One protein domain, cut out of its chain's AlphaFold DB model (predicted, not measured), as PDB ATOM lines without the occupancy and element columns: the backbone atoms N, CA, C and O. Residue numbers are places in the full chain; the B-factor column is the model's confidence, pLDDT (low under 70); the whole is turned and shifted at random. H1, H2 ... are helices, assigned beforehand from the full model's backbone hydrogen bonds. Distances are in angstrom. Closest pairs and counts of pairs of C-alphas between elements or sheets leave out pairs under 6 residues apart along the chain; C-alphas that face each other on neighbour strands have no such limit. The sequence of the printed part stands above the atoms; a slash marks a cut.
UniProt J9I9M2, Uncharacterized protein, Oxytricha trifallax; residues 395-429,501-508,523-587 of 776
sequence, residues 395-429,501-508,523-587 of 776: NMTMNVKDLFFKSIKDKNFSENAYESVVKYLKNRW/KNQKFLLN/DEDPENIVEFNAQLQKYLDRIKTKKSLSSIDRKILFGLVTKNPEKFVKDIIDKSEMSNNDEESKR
ATOM      1  N   ASN A 395     -29.033  -0.480 -24.149       56.53
ATOM      2  CA  ASN A 395     -27.744  -0.916 -24.688       56.53
ATOM      3  C   ASN A 395     -26.806  -1.499 -23.613       56.53
ATOM      4  O   ASN A 395     -25.974  -2.345 -23.940       56.53
ATOM      5  N   MET A 396     -26.951  -1.139 -22.330       54.75
ATOM      6  CA  MET A 396     -26.237  -1.834 -21.251       54.75
ATOM      7  C   MET A 396     -26.829  -3.215 -20.937       54.75
ATOM      8  O   MET A 396     -26.061  -4.144 -20.691       54.75
ATOM      9  N   THR A 397     -28.154  -3.390 -20.920       56.53
ATOM     10  CA  THR A 397     -28.771  -4.658 -20.478       56.53
ATOM     11  C   THR A 397     -28.602  -5.797 -21.482       56.53
ATOM     12  O   THR A 397     -28.424  -6.940 -21.054       56.53
ATOM     13  N   MET A 398     -28.589  -5.512 -22.790       61.47
ATOM     14  CA  MET A 398     -28.258  -6.516 -23.813       61.47
ATOM     15  C   MET A 398     -26.773  -6.901 -23.763       61.47
ATOM     16  O   MET A 398     -26.461  -8.079 -23.603       61.47
ATOM     17  N   ASN A 399     -25.855  -5.923 -23.750       64.19
ATOM     18  CA  ASN A 399     -24.418  -6.202 -23.611       64.19
ATOM     19  C   ASN A 399     -24.094  -6.999 -22.333       64.19
ATOM     20  O   ASN A 399     -23.300  -7.935 -22.377       64.19
ATOM     21  N   VAL A 400     -24.742  -6.692 -21.202       66.50
ATOM     22  CA  VAL A 400     -24.591  -7.455 -19.949       66.50
ATOM     23  C   VAL A 400     -25.024  -8.916 -20.100       66.50
ATOM     24  O   VAL A 400     -24.350  -9.791 -19.557       66.50
ATOM     25  N   LYS A 401     -26.104  -9.212 -20.839       67.94
ATOM     26  CA  LYS A 401     -26.514 -10.601 -21.118       67.94
ATOM     27  C   LYS A 401     -25.437 -11.329 -21.918       67.94
ATOM     28  O   LYS A 401     -24.988 -12.388 -21.486       67.94
ATOM     29  N   ASP A 402     -24.988 -10.762 -23.031       73.62
ATOM     30  CA  ASP A 402     -24.090 -11.465 -23.954       73.62
ATOM     31  C   ASP A 402     -22.665 -11.605 -23.400       73.62
ATOM     32  O   ASP A 402     -22.055 -12.672 -23.523       73.62
ATOM     33  N   LEU A 403     -22.164 -10.594 -22.678       71.94
ATOM     34  CA  LEU A 403     -20.918 -10.695 -21.914       71.94
ATOM     35  C   LEU A 403     -21.007 -11.784 -20.834       71.94
ATOM     36  O   LEU A 403     -20.061 -12.558 -20.673       71.94
ATOM     37  N   PHE A 404     -22.138 -11.898 -20.129       74.75
ATOM     38  CA  PHE A 404     -22.367 -12.930 -19.111       74.75
ATOM     39  C   PHE A 404     -22.494 -14.343 -19.705       74.75
ATOM     40  O   PHE A 404     -21.918 -15.291 -19.173       74.75
ATOM     41  N   PHE A 405     -23.184 -14.503 -20.840       75.88
ATOM     42  CA  PHE A 405     -23.261 -15.788 -21.544       75.88
ATOM     43  C   PHE A 405     -21.894 -16.226 -22.087       75.88
ATOM     44  O   PHE A 405     -21.527 -17.392 -21.931       75.88
ATOM     45  N   LYS A 406     -21.109 -15.303 -22.660       77.62
ATOM     46  CA  LYS A 406     -19.749 -15.579 -23.148       77.62
ATOM     47  C   LYS A 406     -18.827 -16.035 -22.009       77.62
ATOM     48  O   LYS A 406     -18.228 -17.101 -22.093       77.62
ATOM     49  N   SER A 407     -18.816 -15.300 -20.899       71.12
ATOM     50  CA  SER A 407     -17.931 -15.554 -19.750       71.12
ATOM     51  C   SER A 407     -18.325 -16.722 -18.826       71.12
ATOM     52  O   SER A 407     -17.547 -17.064 -17.936       71.12
ATOM     53  N   ILE A 408     -19.488 -17.363 -19.023       68.88
ATOM     54  CA  ILE A 408     -19.801 -18.691 -18.442       68.88
ATOM     55  C   ILE A 408     -19.481 -19.837 -19.420       68.88
ATOM     56  O   ILE A 408     -19.301 -20.984 -18.994       68.88
ATOM     57  N   LYS A 409     -19.417 -19.558 -20.731       70.50
ATOM     58  CA  LYS A 409     -18.965 -20.541 -21.727       70.50
ATOM     59  C   LYS A 409     -17.476 -20.847 -21.536       70.50
ATOM     60  O   LYS A 409     -17.075 -22.009 -21.605       70.50
ATOM     61  N   ASP A 410     -16.686 -19.818 -21.248       70.50
ATOM     62  CA  ASP A 410     -15.288 -19.955 -20.846       70.50
ATOM     63  C   ASP A 410     -15.191 -20.668 -19.480       70.50
ATOM     64  O   ASP A 410     -16.003 -20.448 -18.583       70.50
ATOM     65  N   LYS A 411     -14.210 -21.569 -19.305       64.06
ATOM     66  CA  LYS A 411     -14.166 -22.484 -18.139       64.06
ATOM     67  C   LYS A 411     -13.977 -21.779 -16.784       64.06
ATOM     68  O   LYS A 411     -14.309 -22.375 -15.759       64.06
ATOM     69  N   ASN A 412     -13.494 -20.535 -16.788       72.00
ATOM     70  CA  ASN A 412     -13.237 -19.714 -15.606       72.00
ATOM     71  C   ASN A 412     -14.276 -18.585 -15.525       72.00
ATOM     72  O   ASN A 412     -14.389 -17.788 -16.452       72.00
ATOM     73  N   PHE A 413     -14.999 -18.486 -14.407       73.50
ATOM     74  CA  PHE A 413     -16.026 -17.460 -14.203       73.50
ATOM     75  C   PHE A 413     -15.388 -16.066 -14.083       73.50
ATOM     76  O   PHE A 413     -14.838 -15.719 -13.038       73.50
ATOM     77  N   SER A 414     -15.425 -15.293 -15.173       78.25
ATOM     78  CA  SER A 414     -14.743 -13.995 -15.264       78.25
ATOM     79  C   SER A 414     -15.226 -12.997 -14.204       78.25
ATOM     80  O   SER A 414     -16.411 -12.920 -13.880       78.25
ATOM     81  N   GLU A 415     -14.312 -12.166 -13.709       80.50
ATOM     82  CA  GLU A 415     -14.605 -11.089 -12.760       80.50
ATOM     83  C   GLU A 415     -15.642 -10.094 -13.313       80.50
ATOM     84  O   GLU A 415     -16.599  -9.742 -12.624       80.50
ATOM     85  N   ASN A 416     -15.572  -9.791 -14.611       79.62
ATOM     86  CA  ASN A 416     -16.557  -8.957 -15.306       79.62
ATOM     87  C   ASN A 416     -17.964  -9.601 -15.321       79.62
ATOM     88  O   ASN A 416     -18.978  -8.898 -15.331       79.62
ATOM     89  N   ALA A 417     -18.045 -10.938 -15.292       76.88
ATOM     90  CA  ALA A 417     -19.296 -11.698 -15.202       76.88
ATOM     91  C   ALA A 417     -19.908 -11.597 -13.800       76.88
ATOM     92  O   ALA A 417     -21.109 -11.352 -13.651       76.88
ATOM     93  N   TYR A 418     -19.062 -11.745 -12.774       82.75
ATOM     94  CA  TYR A 418     -19.419 -11.537 -11.372       82.75
ATOM     95  C   TYR A 418     -19.988 -10.126 -11.166       82.75
ATOM     96  O   TYR A 418     -21.094  -9.983 -10.639       82.75
ATOM     97  N   GLU A 419     -19.286  -9.086 -11.628       82.56
ATOM     98  CA  GLU A 419     -19.725  -7.699 -11.440       82.56
ATOM     99  C   GLU A 419     -21.019  -7.396 -12.192       82.56
ATOM    100  O   GLU A 419     -21.916  -6.757 -11.642       82.56
ATOM    101  N   SER A 420     -21.164  -7.922 -13.411       80.44
ATOM    102  CA  SER A 420     -22.394  -7.813 -14.201       80.44
ATOM    103  C   SER A 420     -23.599  -8.427 -13.475       80.44
ATOM    104  O   SER A 420     -24.665  -7.808 -13.417       80.44
ATOM    105  N   VAL A 421     -23.430  -9.594 -12.841       80.38
ATOM    106  CA  VAL A 421     -24.466 -10.204 -11.989       80.38
ATOM    107  C   VAL A 421     -24.728  -9.367 -10.744       80.38
ATOM    108  O   VAL A 421     -25.887  -9.105 -10.435       80.38
ATOM    109  N   VAL A 422     -23.698  -8.904 -10.033       81.75
ATOM    110  CA  VAL A 422     -23.876  -8.065  -8.837       81.75
ATOM    111  C   VAL A 422     -24.610  -6.765  -9.180       81.75
ATOM    112  O   VAL A 422     -25.540  -6.396  -8.465       81.75
ATOM    113  N   LYS A 423     -24.279  -6.109 -10.299       81.69
ATOM    114  CA  LYS A 423     -24.969  -4.914 -10.814       81.69
ATOM    115  C   LYS A 423     -26.431  -5.220 -11.163       81.69
ATOM    116  O   LYS A 423     -27.328  -4.517 -10.700       81.69
ATOM    117  N   TYR A 424     -26.700  -6.319 -11.874       80.12
ATOM    118  CA  TYR A 424     -28.068  -6.762 -12.177       80.12
ATOM    119  C   TYR A 424     -28.888  -7.085 -10.914       80.12
ATOM    120  O   TYR A 424     -30.070  -6.752 -10.831       80.12
ATOM    121  N   LEU A 425     -28.270  -7.694  -9.898       80.94
ATOM    122  CA  LEU A 425     -28.919  -8.026  -8.627       80.94
ATOM    123  C   LEU A 425     -29.138  -6.790  -7.729       80.94
ATOM    124  O   LEU A 425     -30.154  -6.742  -7.038       80.94
ATOM    125  N   LYS A 426     -28.247  -5.786  -7.764       79.06
ATOM    126  CA  LYS A 426     -28.402  -4.479  -7.081       79.06
ATOM    127  C   LYS A 426     -29.575  -3.657  -7.629       79.06
ATOM    128  O   LYS A 426     -30.242  -2.961  -6.866       79.06
ATOM    129  N   ASN A 427     -29.873  -3.796  -8.922       75.12
ATOM    130  CA  ASN A 427     -30.984  -3.108  -9.588       75.12
ATOM    131  C   ASN A 427     -32.370  -3.731  -9.300       75.12
ATOM    132  O   ASN A 427     -33.381  -3.241  -9.799       75.12
ATOM    133  N   ARG A 428     -32.458  -4.812  -8.510       76.50
ATOM    134  CA  ARG A 428     -33.736  -5.470  -8.192       76.50
ATOM    135  C   ARG A 428     -34.507  -4.714  -7.111       76.50
ATOM    136  O   ARG A 428     -34.202  -4.820  -5.921       76.50
ATOM    137  N   TRP A 429     -35.561  -4.017  -7.521       75.25
ATOM    138  CA  TRP A 429     -36.395  -3.246  -6.606       75.25
ATOM    139  C   TRP A 429     -37.197  -4.124  -5.625       75.25
ATOM    140  O   TRP A 429     -37.769  -5.153  -5.985       75.25
ATOM    141  N   LYS A 501     -27.040 -25.537   1.258       81.94
ATOM    142  CA  LYS A 501     -27.698 -24.390   1.906       81.94
ATOM    143  C   LYS A 501     -27.515 -23.092   1.109       81.94
ATOM    144  O   LYS A 501     -28.433 -22.274   1.051       81.94
ATOM    145  N   ASN A 502     -26.364 -22.921   0.457       81.12
ATOM    146  CA  ASN A 502     -26.059 -21.733  -0.344       81.12
ATOM    147  C   ASN A 502     -26.758 -21.786  -1.720       81.12
ATOM    148  O   ASN A 502     -27.308 -20.783  -2.178       81.12
ATOM    149  N   GLN A 503     -26.843 -22.971  -2.337       83.00
ATOM    150  CA  GLN A 503     -27.634 -23.213  -3.554       83.00
ATOM    151  C   GLN A 503     -29.136 -22.987  -3.304       83.00
ATOM    152  O   GLN A 503     -29.790 -22.282  -4.071       83.00
ATOM    153  N   LYS A 504     -29.666 -23.493  -2.181       81.38
ATOM    154  CA  LYS A 504     -31.045 -23.254  -1.715       81.38
ATOM    155  C   LYS A 504     -31.355 -21.759  -1.545       81.38
ATOM    156  O   LYS A 504     -32.436 -21.317  -1.926       81.38
ATOM    157  N   PHE A 505     -30.407 -20.957  -1.054       81.56
ATOM    158  CA  PHE A 505     -30.568 -19.498  -0.976       81.56
ATOM    159  C   PHE A 505     -30.617 -18.824  -2.360       81.56
ATOM    160  O   PHE A 505     -31.465 -17.964  -2.592       81.56
ATOM    161  N   LEU A 506     -29.753 -19.228  -3.299       82.12
ATOM    162  CA  LEU A 506     -29.733 -18.669  -4.658       82.12
ATOM    163  C   LEU A 506     -30.951 -19.083  -5.503       82.12
ATOM    164  O   LEU A 506     -31.399 -18.295  -6.337       82.12
ATOM    165  N   LEU A 507     -31.544 -20.257  -5.260       82.50
ATOM    166  CA  LEU A 507     -32.801 -20.672  -5.900       82.50
ATOM    167  C   LEU A 507     -33.946 -19.681  -5.622       82.50
ATOM    168  O   LEU A 507     -34.657 -19.293  -6.550       82.50
ATOM    169  N   ASN A 508     -34.048 -19.172  -4.389       78.25
ATOM    170  CA  ASN A 508     -35.025 -18.141  -4.007       78.25
ATOM    171  C   ASN A 508     -34.801 -16.788  -4.717       78.25
ATOM    172  O   ASN A 508     -35.676 -15.925  -4.697       78.25
ATOM    173  N   ASP A 523     -37.218  -8.050 -22.182       41.56
ATOM    174  CA  ASP A 523     -37.050  -7.411 -20.870       41.56
ATOM    175  C   ASP A 523     -36.751  -5.914 -21.047       41.56
ATOM    176  O   ASP A 523     -35.659  -5.577 -21.503       41.56
ATOM    177  N   GLU A 524     -37.625  -5.036 -20.563       40.53
ATOM    178  CA  GLU A 524     -37.276  -3.649 -20.235       40.53
ATOM    179  C   GLU A 524     -37.742  -3.322 -18.811       40.53
ATOM    180  O   GLU A 524     -38.735  -3.890 -18.359       40.53
ATOM    181  N   ASP A 525     -36.962  -2.500 -18.089       44.72
ATOM    182  CA  ASP A 525     -37.423  -1.382 -17.237       44.72
ATOM    183  C   ASP A 525     -36.354  -0.879 -16.229       44.72
ATOM    184  O   ASP A 525     -35.540  -1.689 -15.762       44.72
ATOM    185  N   PRO A 526     -36.330   0.424 -15.850       48.59
ATOM    186  CA  PRO A 526     -35.232   1.013 -15.071       48.59
ATOM    187  C   PRO A 526     -35.516   1.307 -13.578       48.59
ATOM    188  O   PRO A 526     -36.624   1.621 -13.160       48.59
ATOM    189  N   GLU A 527     -34.422   1.311 -12.810       43.56
ATOM    190  CA  GLU A 527     -34.140   2.128 -11.611       43.56
ATOM    191  C   GLU A 527     -35.111   2.166 -10.405       43.56
ATOM    192  O   GLU A 527     -35.975   3.034 -10.273       43.56
ATOM    193  N   ASN A 528     -34.736   1.433  -9.346       39.94
ATOM    194  CA  ASN A 528     -34.227   2.110  -8.138       39.94
ATOM    195  C   ASN A 528     -33.327   1.189  -7.293       39.94
ATOM    196  O   ASN A 528     -33.623   0.004  -7.125       39.94
ATOM    197  N   ILE A 529     -32.232   1.735  -6.754       41.03
ATOM    198  CA  ILE A 529     -31.190   0.959  -6.062       41.03
ATOM    199  C   ILE A 529     -31.712   0.426  -4.722       41.03
ATOM    200  O   ILE A 529     -32.250   1.174  -3.904       41.03
ATOM    201  N   VAL A 530     -31.509  -0.869  -4.469       44.03
ATOM    202  CA  VAL A 530     -31.761  -1.486  -3.160       44.03
ATOM    203  C   VAL A 530     -30.438  -1.849  -2.497       44.03
ATOM    204  O   VAL A 530     -29.563  -2.460  -3.106       44.03
ATOM    205  N   GLU A 531     -30.332  -1.498  -1.217       48.69
ATOM    206  CA  GLU A 531     -29.237  -1.854  -0.313       48.69
ATOM    207  C   GLU A 531     -28.881  -3.350  -0.426       48.69
ATOM    208  O   GLU A 531     -29.690  -4.239  -0.130       48.69
ATOM    209  N   PHE A 532     -27.674  -3.627  -0.928       55.12
ATOM    210  CA  PHE A 532     -27.255  -4.976  -1.297       55.12
ATOM    211  C   PHE A 532     -26.956  -5.797  -0.042       55.12
ATOM    212  O   PHE A 532     -26.111  -5.426   0.768       55.12
ATOM    213  N   ASN A 533     -27.640  -6.930   0.131       65.44
ATOM    214  CA  ASN A 533     -27.429  -7.770   1.306       65.44
ATOM    215  C   ASN A 533     -26.013  -8.375   1.273       65.44
ATOM    216  O   ASN A 533     -25.740  -9.236   0.438       65.44
ATOM    217  N   ALA A 534     -25.147  -7.985   2.212       71.44
ATOM    218  CA  ALA A 534     -23.767  -8.468   2.322       71.44
ATOM    219  C   ALA A 534     -23.651 -10.008   2.351       71.44
ATOM    220  O   ALA A 534     -22.663 -10.571   1.880       71.44
ATOM    221  N   GLN A 535     -24.683 -10.711   2.832       73.50
ATOM    222  CA  GLN A 535     -24.741 -12.174   2.799       73.50
ATOM    223  C   GLN A 535     -24.762 -12.740   1.363       73.50
ATOM    224  O   GLN A 535     -24.152 -13.774   1.110       73.50
ATOM    225  N   LEU A 536     -25.427 -12.064   0.417       77.19
ATOM    226  CA  LEU A 536     -25.455 -12.450  -0.999       77.19
ATOM    227  C   LEU A 536     -24.089 -12.236  -1.657       77.19
ATOM    228  O   LEU A 536     -23.635 -13.113  -2.389       77.19
ATOM    229  N   GLN A 537     -23.418 -11.121  -1.352       77.75
ATOM    230  CA  GLN A 537     -22.058 -10.858  -1.829       77.75
ATOM    231  C   GLN A 537     -21.114 -11.982  -1.378       77.75
ATOM    232  O   GLN A 537     -20.581 -12.698  -2.220       77.75
ATOM    233  N   LYS A 538     -21.102 -12.290  -0.072       81.06
ATOM    234  CA  LYS A 538     -20.319 -13.384   0.533       81.06
ATOM    235  C   LYS A 538     -20.582 -14.778  -0.071       81.06
ATOM    236  O   LYS A 538     -19.728 -15.658   0.042       81.06
ATOM    237  N   TYR A 539     -21.735 -15.013  -0.705       78.44
ATOM    238  CA  TYR A 539     -22.000 -16.246  -1.458       78.44
ATOM    239  C   TYR A 539     -21.486 -16.202  -2.896       78.44
ATOM    240  O   TYR A 539     -20.932 -17.195  -3.361       78.44
ATOM    241  N   LEU A 540     -21.625 -15.071  -3.589       81.44
ATOM    242  CA  LEU A 540     -21.044 -14.889  -4.919       81.44
ATOM    243  C   LEU A 540     -19.506 -14.908  -4.850       81.44
ATOM    244  O   LEU A 540     -18.869 -15.488  -5.722       81.44
ATOM    245  N   ASP A 541     -18.907 -14.383  -3.779       82.81
ATOM    246  CA  ASP A 541     -17.457 -14.421  -3.534       82.81
ATOM    247  C   ASP A 541     -16.948 -15.865  -3.382       82.81
ATOM    248  O   ASP A 541     -15.934 -16.248  -3.959       82.81
ATOM    249  N   ARG A 542     -17.713 -16.714  -2.680       82.56
ATOM    250  CA  ARG A 542     -17.457 -18.164  -2.565       82.56
ATOM    251  C   ARG A 542     -17.665 -18.940  -3.866       82.56
ATOM    252  O   ARG A 542     -17.208 -20.073  -3.971       82.56
ATOM    253  N   ILE A 543     -18.385 -18.370  -4.829       81.56
ATOM    254  CA  ILE A 543     -18.540 -18.919  -6.181       81.56
ATOM    255  C   ILE A 543     -17.362 -18.465  -7.054       81.56
ATOM    256  O   ILE A 543     -16.797 -19.288  -7.768       81.56
ATOM    257  N   LYS A 544     -16.924 -17.205  -6.918       82.31
ATOM    258  CA  LYS A 544     -15.738 -16.629  -7.573       82.31
ATOM    259  C   LYS A 544     -14.440 -17.369  -7.216       82.31
ATOM    260  O   LYS A 544     -13.564 -17.488  -8.064       82.31
ATOM    261  N   THR A 545     -14.314 -17.914  -6.001       81.81
ATOM    262  CA  THR A 545     -13.130 -18.696  -5.584       81.81
ATOM    263  C   THR A 545     -13.153 -20.181  -5.980       81.81
ATOM    264  O   THR A 545     -12.144 -20.867  -5.794       81.81
ATOM    265  N   LYS A 546     -14.245 -20.716  -6.553       83.75
ATOM    266  CA  LYS A 546     -14.256 -22.100  -7.066       83.75
ATOM    267  C   LYS A 546     -13.517 -22.182  -8.405       83.75
ATOM    268  O   LYS A 546     -13.989 -21.642  -9.401       83.75
ATOM    269  N   LYS A 547     -12.434 -22.971  -8.467       78.62
ATOM    270  CA  LYS A 547     -11.707 -23.277  -9.723       78.62
ATOM    271  C   LYS A 547     -12.580 -23.930 -10.809       78.62
ATOM    272  O   LYS A 547     -12.229 -23.867 -11.980       78.62
ATOM    273  N   SER A 548     -13.697 -24.561 -10.446       81.38
ATOM    274  CA  SER A 548     -14.677 -25.085 -11.401       81.38
ATOM    275  C   SER A 548     -16.102 -24.994 -10.847       81.38
ATOM    276  O   SER A 548     -16.376 -25.324  -9.692       81.38
ATOM    277  N   LEU A 549     -17.035 -24.533 -11.685       81.62
ATOM    278  CA  LEU A 549     -18.459 -24.465 -11.345       81.62
ATOM    279  C   LEU A 549     -19.173 -25.760 -11.737       81.62
ATOM    280  O   LEU A 549     -19.141 -26.157 -12.910       81.62
ATOM    281  N   SER A 550     -19.873 -26.360 -10.768       85.25
ATOM    282  CA  SER A 550     -20.775 -27.498 -10.980       85.25
ATOM    283  C   SER A 550     -21.864 -27.157 -12.004       85.25
ATOM    284  O   SER A 550     -22.290 -26.005 -12.113       85.25
ATOM    285  N   SER A 551     -22.370 -28.157 -12.730       81.94
ATOM    286  CA  SER A 551     -23.518 -27.996 -13.636       81.94
ATOM    287  C   SER A 551     -24.756 -27.445 -12.910       81.94
ATOM    288  O   SER A 551     -25.513 -26.666 -13.490       81.94
ATOM    289  N   ILE A 552     -24.917 -27.771 -11.622       83.44
ATOM    290  CA  ILE A 552     -25.958 -27.225 -10.740       83.44
ATOM    291  C   ILE A 552     -25.700 -25.740 -10.456       83.44
ATOM    292  O   ILE A 552     -26.599 -24.924 -10.654       83.44
ATOM    293  N   ASP A 553     -24.473 -25.366 -10.072       83.75
ATOM    294  CA  ASP A 553     -24.105 -23.963  -9.818       83.75
ATOM    295  C   ASP A 553     -24.334 -23.099 -11.074       83.75
ATOM    296  O   ASP A 553     -24.928 -22.025 -10.984       83.75
ATOM    297  N   ARG A 554     -23.965 -23.600 -12.265       84.50
ATOM    298  CA  ARG A 554     -24.219 -22.926 -13.555       84.50
ATOM    299  C   ARG A 554     -25.716 -22.779 -13.850       84.50
ATOM    300  O   ARG A 554     -26.157 -21.681 -14.179       84.50
ATOM    301  N   LYS A 555     -26.519 -23.844 -13.692       83.88
ATOM    302  CA  LYS A 555     -27.989 -23.789 -13.858       83.88
ATOM    303  C   LYS A 555     -28.636 -22.781 -12.899       83.88
ATOM    304  O   LYS A 555     -29.554 -22.061 -13.295       83.88
ATOM    305  N   ILE A 556     -28.148 -22.694 -11.660       85.25
ATOM    306  CA  ILE A 556     -28.629 -21.731 -10.661       85.25
ATOM    307  C   ILE A 556     -28.254 -20.298 -11.058       85.25
ATOM    308  O   ILE A 556     -29.148 -19.450 -11.085       85.25
ATOM    309  N   LEU A 557     -26.992 -20.041 -11.428       85.19
ATOM    310  CA  LEU A 557     -26.502 -18.730 -11.879       85.19
ATOM    311  C   LEU A 557     -27.242 -18.232 -13.128       85.19
ATOM    312  O   LEU A 557     -27.732 -17.104 -13.126       85.19
ATOM    313  N   PHE A 558     -27.421 -19.074 -14.152       83.25
ATOM    314  CA  PHE A 558     -28.256 -18.722 -15.305       83.25
ATOM    315  C   PHE A 558     -29.695 -18.416 -14.882       83.25
ATOM    316  O   PHE A 558     -30.269 -17.424 -15.331       83.25
ATOM    317  N   GLY A 559     -30.259 -19.188 -13.950       83.06
ATOM    318  CA  GLY A 559     -31.583 -18.932 -13.387       83.06
ATOM    319  C   GLY A 559     -31.731 -17.581 -12.670       83.06
ATOM    320  O   GLY A 559     -32.860 -17.151 -12.451       83.06
ATOM    321  N   LEU A 560     -30.645 -16.878 -12.320       83.62
ATOM    322  CA  LEU A 560     -30.707 -15.502 -11.801       83.62
ATOM    323  C   LEU A 560     -31.000 -14.463 -12.902       83.62
ATOM    324  O   LEU A 560     -31.549 -13.406 -12.588       83.62
ATOM    325  N   VAL A 561     -30.663 -14.761 -14.165       79.44
ATOM    326  CA  VAL A 561     -30.668 -13.820 -15.309       79.44
ATOM    327  C   VAL A 561     -31.696 -14.199 -16.393       79.44
ATOM    328  O   VAL A 561     -32.302 -13.318 -17.007       79.44
ATOM    329  N   THR A 562     -31.973 -15.493 -16.592       78.06
ATOM    330  CA  THR A 562     -32.995 -16.017 -17.520       78.06
ATOM    331  C   THR A 562     -34.106 -16.775 -16.780       78.06
ATOM    332  O   THR A 562     -33.864 -17.398 -15.746       78.06
ATOM    333  N   LYS A 563     -35.344 -16.729 -17.305       74.12
ATOM    334  CA  LYS A 563     -36.467 -17.557 -16.813       74.12
ATOM    335  C   LYS A 563     -36.238 -19.052 -17.114       74.12
ATOM    336  O   LYS A 563     -36.625 -19.887 -16.303       74.12
ATOM    337  N   ASN A 564     -35.562 -19.368 -18.227       77.75
ATOM    338  CA  ASN A 564     -35.413 -20.723 -18.773       77.75
ATOM    339  C   ASN A 564     -33.920 -21.116 -18.882       77.75
ATOM    340  O   ASN A 564     -33.373 -21.108 -19.988       77.75
ATOM    341  N   PRO A 565     -33.228 -21.446 -17.773       75.94
ATOM    342  CA  PRO A 565     -31.793 -21.757 -17.793       75.94
ATOM    343  C   PRO A 565     -31.447 -23.044 -18.558       75.94
ATOM    344  O   PRO A 565     -30.332 -23.184 -19.048       75.94
ATOM    345  N   GLU A 566     -32.387 -23.984 -18.684       75.75
ATOM    346  CA  GLU A 566     -32.124 -25.306 -19.270       75.75
ATOM    347  C   GLU A 566     -31.782 -25.258 -20.759       75.75
ATOM    348  O   GLU A 566     -30.900 -25.997 -21.189       75.75
ATOM    349  N   LYS A 567     -32.422 -24.362 -21.526       78.06
ATOM    350  CA  LYS A 567     -32.146 -24.202 -22.961       78.06
ATOM    351  C   LYS A 567     -30.687 -23.796 -23.189       78.06
ATOM    352  O   LYS A 567     -29.955 -24.500 -23.870       78.06
ATOM    353  N   PHE A 568     -30.248 -22.737 -22.507       70.44
ATOM    354  CA  PHE A 568     -28.878 -22.224 -22.600       70.44
ATOM    355  C   PHE A 568     -27.820 -23.225 -22.118       70.44
ATOM    356  O   PHE A 568     -26.706 -23.217 -22.626       70.44
ATOM    357  N   VAL A 569     -28.142 -24.094 -21.153       74.12
ATOM    358  CA  VAL A 569     -27.196 -25.123 -20.689       74.12
ATOM    359  C   VAL A 569     -27.047 -26.260 -21.705       74.12
ATOM    360  O   VAL A 569     -25.922 -26.715 -21.892       74.12
ATOM    361  N   LYS A 570     -28.117 -26.667 -22.406       78.44
ATOM    362  CA  LYS A 570     -28.006 -27.588 -23.555       78.44
ATOM    363  C   LYS A 570     -27.193 -26.957 -24.687       78.44
ATOM    364  O   LYS A 570     -26.144 -27.479 -25.033       78.44
ATOM    365  N   ASP A 571     -27.557 -25.738 -25.103       76.88
ATOM    366  CA  ASP A 571     -26.862 -24.976 -26.159       76.88
ATOM    367  C   ASP A 571     -25.339 -24.793 -25.919       76.88
ATOM    368  O   ASP A 571     -24.611 -24.457 -26.856       76.88
ATOM    369  N   ILE A 572     -24.854 -24.958 -24.678       72.81
ATOM    370  CA  ILE A 572     -23.428 -24.932 -24.299       72.81
ATOM    371  C   ILE A 572     -22.800 -26.335 -24.319       72.81
ATOM    372  O   ILE A 572     -21.675 -26.466 -24.803       72.81
ATOM    373  N   ILE A 573     -23.494 -27.359 -23.807       73.06
ATOM    374  CA  ILE A 573     -23.022 -28.756 -23.791       73.06
ATOM    375  C   ILE A 573     -22.876 -29.259 -25.228       73.06
ATOM    376  O   ILE A 573     -21.761 -29.579 -25.642       73.06
ATOM    377  N   ASP A 574     -23.952 -29.182 -26.011       77.12
ATOM    378  CA  ASP A 574     -24.034 -29.677 -27.387       77.12
ATOM    379  C   ASP A 574     -22.920 -29.058 -28.265       77.12
ATOM    380  O   ASP A 574     -22.253 -29.735 -29.047       77.12
ATOM    381  N   LYS A 575     -22.631 -27.760 -28.075       73.50
ATOM    382  CA  LYS A 575     -21.549 -27.052 -28.787       73.50
ATOM    383  C   LYS A 575     -20.145 -27.410 -28.300       73.50
ATOM    384  O   LYS A 575     -19.203 -27.256 -29.073       73.50
ATOM    385  N   SER A 576     -19.987 -27.842 -27.049       69.81
ATOM    386  CA  SER A 576     -18.697 -28.315 -26.531       69.81
ATOM    387  C   SER A 576     -18.355 -29.717 -27.044       69.81
ATOM    388  O   SER A 576     -17.205 -29.977 -27.397       69.81
ATOM    389  N   GLU A 577     -19.365 -30.576 -27.193       73.38
ATOM    390  CA  GLU A 577     -19.238 -31.899 -27.807       73.38
ATOM    391  C   GLU A 577     -18.915 -31.770 -29.303       73.38
ATOM    392  O   GLU A 577     -17.925 -32.339 -29.760       73.38
ATOM    393  N   MET A 578     -19.628 -30.906 -30.043       69.56
ATOM    394  CA  MET A 578     -19.274 -30.587 -31.436       69.56
ATOM    395  C   MET A 578     -17.823 -30.101 -31.589       69.56
ATOM    396  O   MET A 578     -17.128 -30.570 -32.486       69.56
ATOM    397  N   SER A 579     -17.332 -29.207 -30.718       67.12
ATOM    398  CA  SER A 579     -15.952 -28.707 -30.832       67.12
ATOM    399  C   SER A 579     -14.877 -29.767 -30.570       67.12
ATOM    400  O   SER A 579     -13.807 -29.692 -31.169       67.12
ATOM    401  N   ASN A 580     -15.158 -30.766 -29.725       66.62
ATOM    402  CA  ASN A 580     -14.244 -31.891 -29.516       66.62
ATOM    403  C   ASN A 580     -14.235 -32.809 -30.750       66.62
ATOM    404  O   ASN A 580     -13.167 -33.138 -31.263       66.62
ATOM    405  N   ASN A 581     -15.416 -33.128 -31.289       67.44
ATOM    406  CA  ASN A 581     -15.570 -33.950 -32.494       67.44
ATOM    407  C   ASN A 581     -14.928 -33.285 -33.737       67.44
ATOM    408  O   ASN A 581     -14.406 -33.964 -34.625       67.44
ATOM    409  N   ASP A 582     -14.902 -31.949 -33.795       67.44
ATOM    410  CA  ASP A 582     -14.195 -31.177 -34.826       67.44
ATOM    411  C   ASP A 582     -12.662 -31.216 -34.689       67.44
ATOM    412  O   ASP A 582     -11.967 -31.091 -35.698       67.44
ATOM    413  N   GLU A 583     -12.099 -31.376 -33.486       66.69
ATOM    414  CA  GLU A 583     -10.665 -31.677 -33.336       66.69
ATOM    415  C   GLU A 583     -10.365 -33.138 -33.671       66.69
ATOM    416  O   GLU A 583      -9.383 -33.427 -34.357       66.69
ATOM    417  N   GLU A 584     -11.212 -34.062 -33.222       68.62
ATOM    418  CA  GLU A 584     -11.017 -35.497 -33.416       68.62
ATOM    419  C   GLU A 584     -11.105 -35.875 -34.903       68.62
ATOM    420  O   GLU A 584     -10.193 -36.509 -35.432       68.62
ATOM    421  N   SER A 585     -12.078 -35.339 -35.647       66.12
ATOM    422  CA  SER A 585     -12.157 -35.522 -37.105       66.12
ATOM    423  C   SER A 585     -10.981 -34.893 -37.874       66.12
ATOM    424  O   SER A 585     -10.595 -35.400 -38.932       66.12
ATOM    425  N   LYS A 586     -10.346 -33.833 -37.345       70.81
ATOM    426  CA  LYS A 586      -9.097 -33.265 -37.899       70.81
ATOM    427  C   LYS A 586      -7.873 -34.133 -37.589       70.81
ATOM    428  O   LYS A 586      -6.927 -34.125 -38.378       70.81
ATOM    429  N   ARG A 587      -7.882 -34.900 -36.492       65.75
ATOM    430  CA  ARG A 587      -6.870 -35.934 -36.207       65.75
ATOM    431  C   ARG A 587      -7.067 -37.148 -37.120       65.75
ATOM    432  O   ARG A 587      -6.100 -37.555 -37.761       65.75
TER     433      ARG A 587
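What this domain is: This is residues 395 to 429, 501 to 508 and 523 to 587 of the 776 residues of an uncharacterized protein of Oxytricha trifallax (UniProt J9I9M2). Look for a small body of short helices in two loosely joined groups, one in which H2 packs on H1 at a steep tilt and on H4 at a shallow one, the other in which H5 packs on H3 and on the first residues of H6, 565 to 569, with the rest of H6 leaving as a long arm whose residues 577 to 587 stick out free. H5 sits nearest the middle, and the unnamed residues 523 to 533 run along the outside of the body to H4. The printed part has 108 residues with six named helices, H1 to H6 in chain order, and no named strand; the class is all helix. The whole is only just compact, close to loose, with a radius of gyration of the C-alphas of 15.5 A, and it is elongated, spanning 54 by 33 by 23 A.

Where its parts are: Find C-alpha 395 at (-27.744, -0.916, -24.688); from there H1 runs through residues 395 to 409, 21.7 A long. H2 follows at residues 415 to 426, 16.3 A. Beyond a cut you meet H3, residues 501 to 507, and beyond a second cut H4, residues 534 to 544, 15.1 A. H5 takes residues 551 to 561, 16.0 A. H6, residues 565 to 587, runs 34.1 A to C-alpha 587 at (-6.870, -35.934, -36.207).

How they stand to each other: The helix packing is mostly crossed, with 1 of 4 touching pairs at a shallow tilt. Start at H1: it touches H2 at a steep tilt of 49 degrees, opposite ways, and H2 does this with residues 417 to 421 alone; the closest C-alphas, of Phe 404 and Ala 417, are 5.1 A apart. H2 touches H4 at a shallow tilt of 25 degrees, opposite ways, closest at the C-alphas of Tyr 418 and Lys 544, 7.3 A. H3 touches H5 at a steep tilt of 42 degrees, the same way, closest at the C-alphas of Leu 507 and Ile 556, 6.4 A. H5 touches H6 through residues 565 to 569 of H6 alone, at a steep tilt of 52 degrees, opposite ways; the closest C-alphas, of Gly 559 and Pro 565, are 5.2 A apart. H1 and H5 are close but not clearly touching, closest at the C-alphas of Ile 408 and Arg 554, 7.8 A. H4 and H6 are apart. Every O i to N i+4 pair is within hydrogen-bond range in H2 and H3; the counts are 10 of 11 in H1, 6 of 7 in H4, 6 of 7 in H5 and 17 of 19 in H6.

The domain as a whole: The C-alphas farthest apart, of Asn 528 and Arg 587, are 54.6 A apart. Residues 430 to 500 are not printed, with 24.4 A between C-alphas 429 and 501; residues 509 to 522 are not printed, with 20.1 A between C-alphas 508 and 523. Of the links printed whole, H1 to H2 and H5 to H6 are tight and H4 to H5 is short. The mean pLDDT of the printed part is 73.0; look for values under 70 at residues 395 to 401, 523 to 533 and 578 to 585, among others.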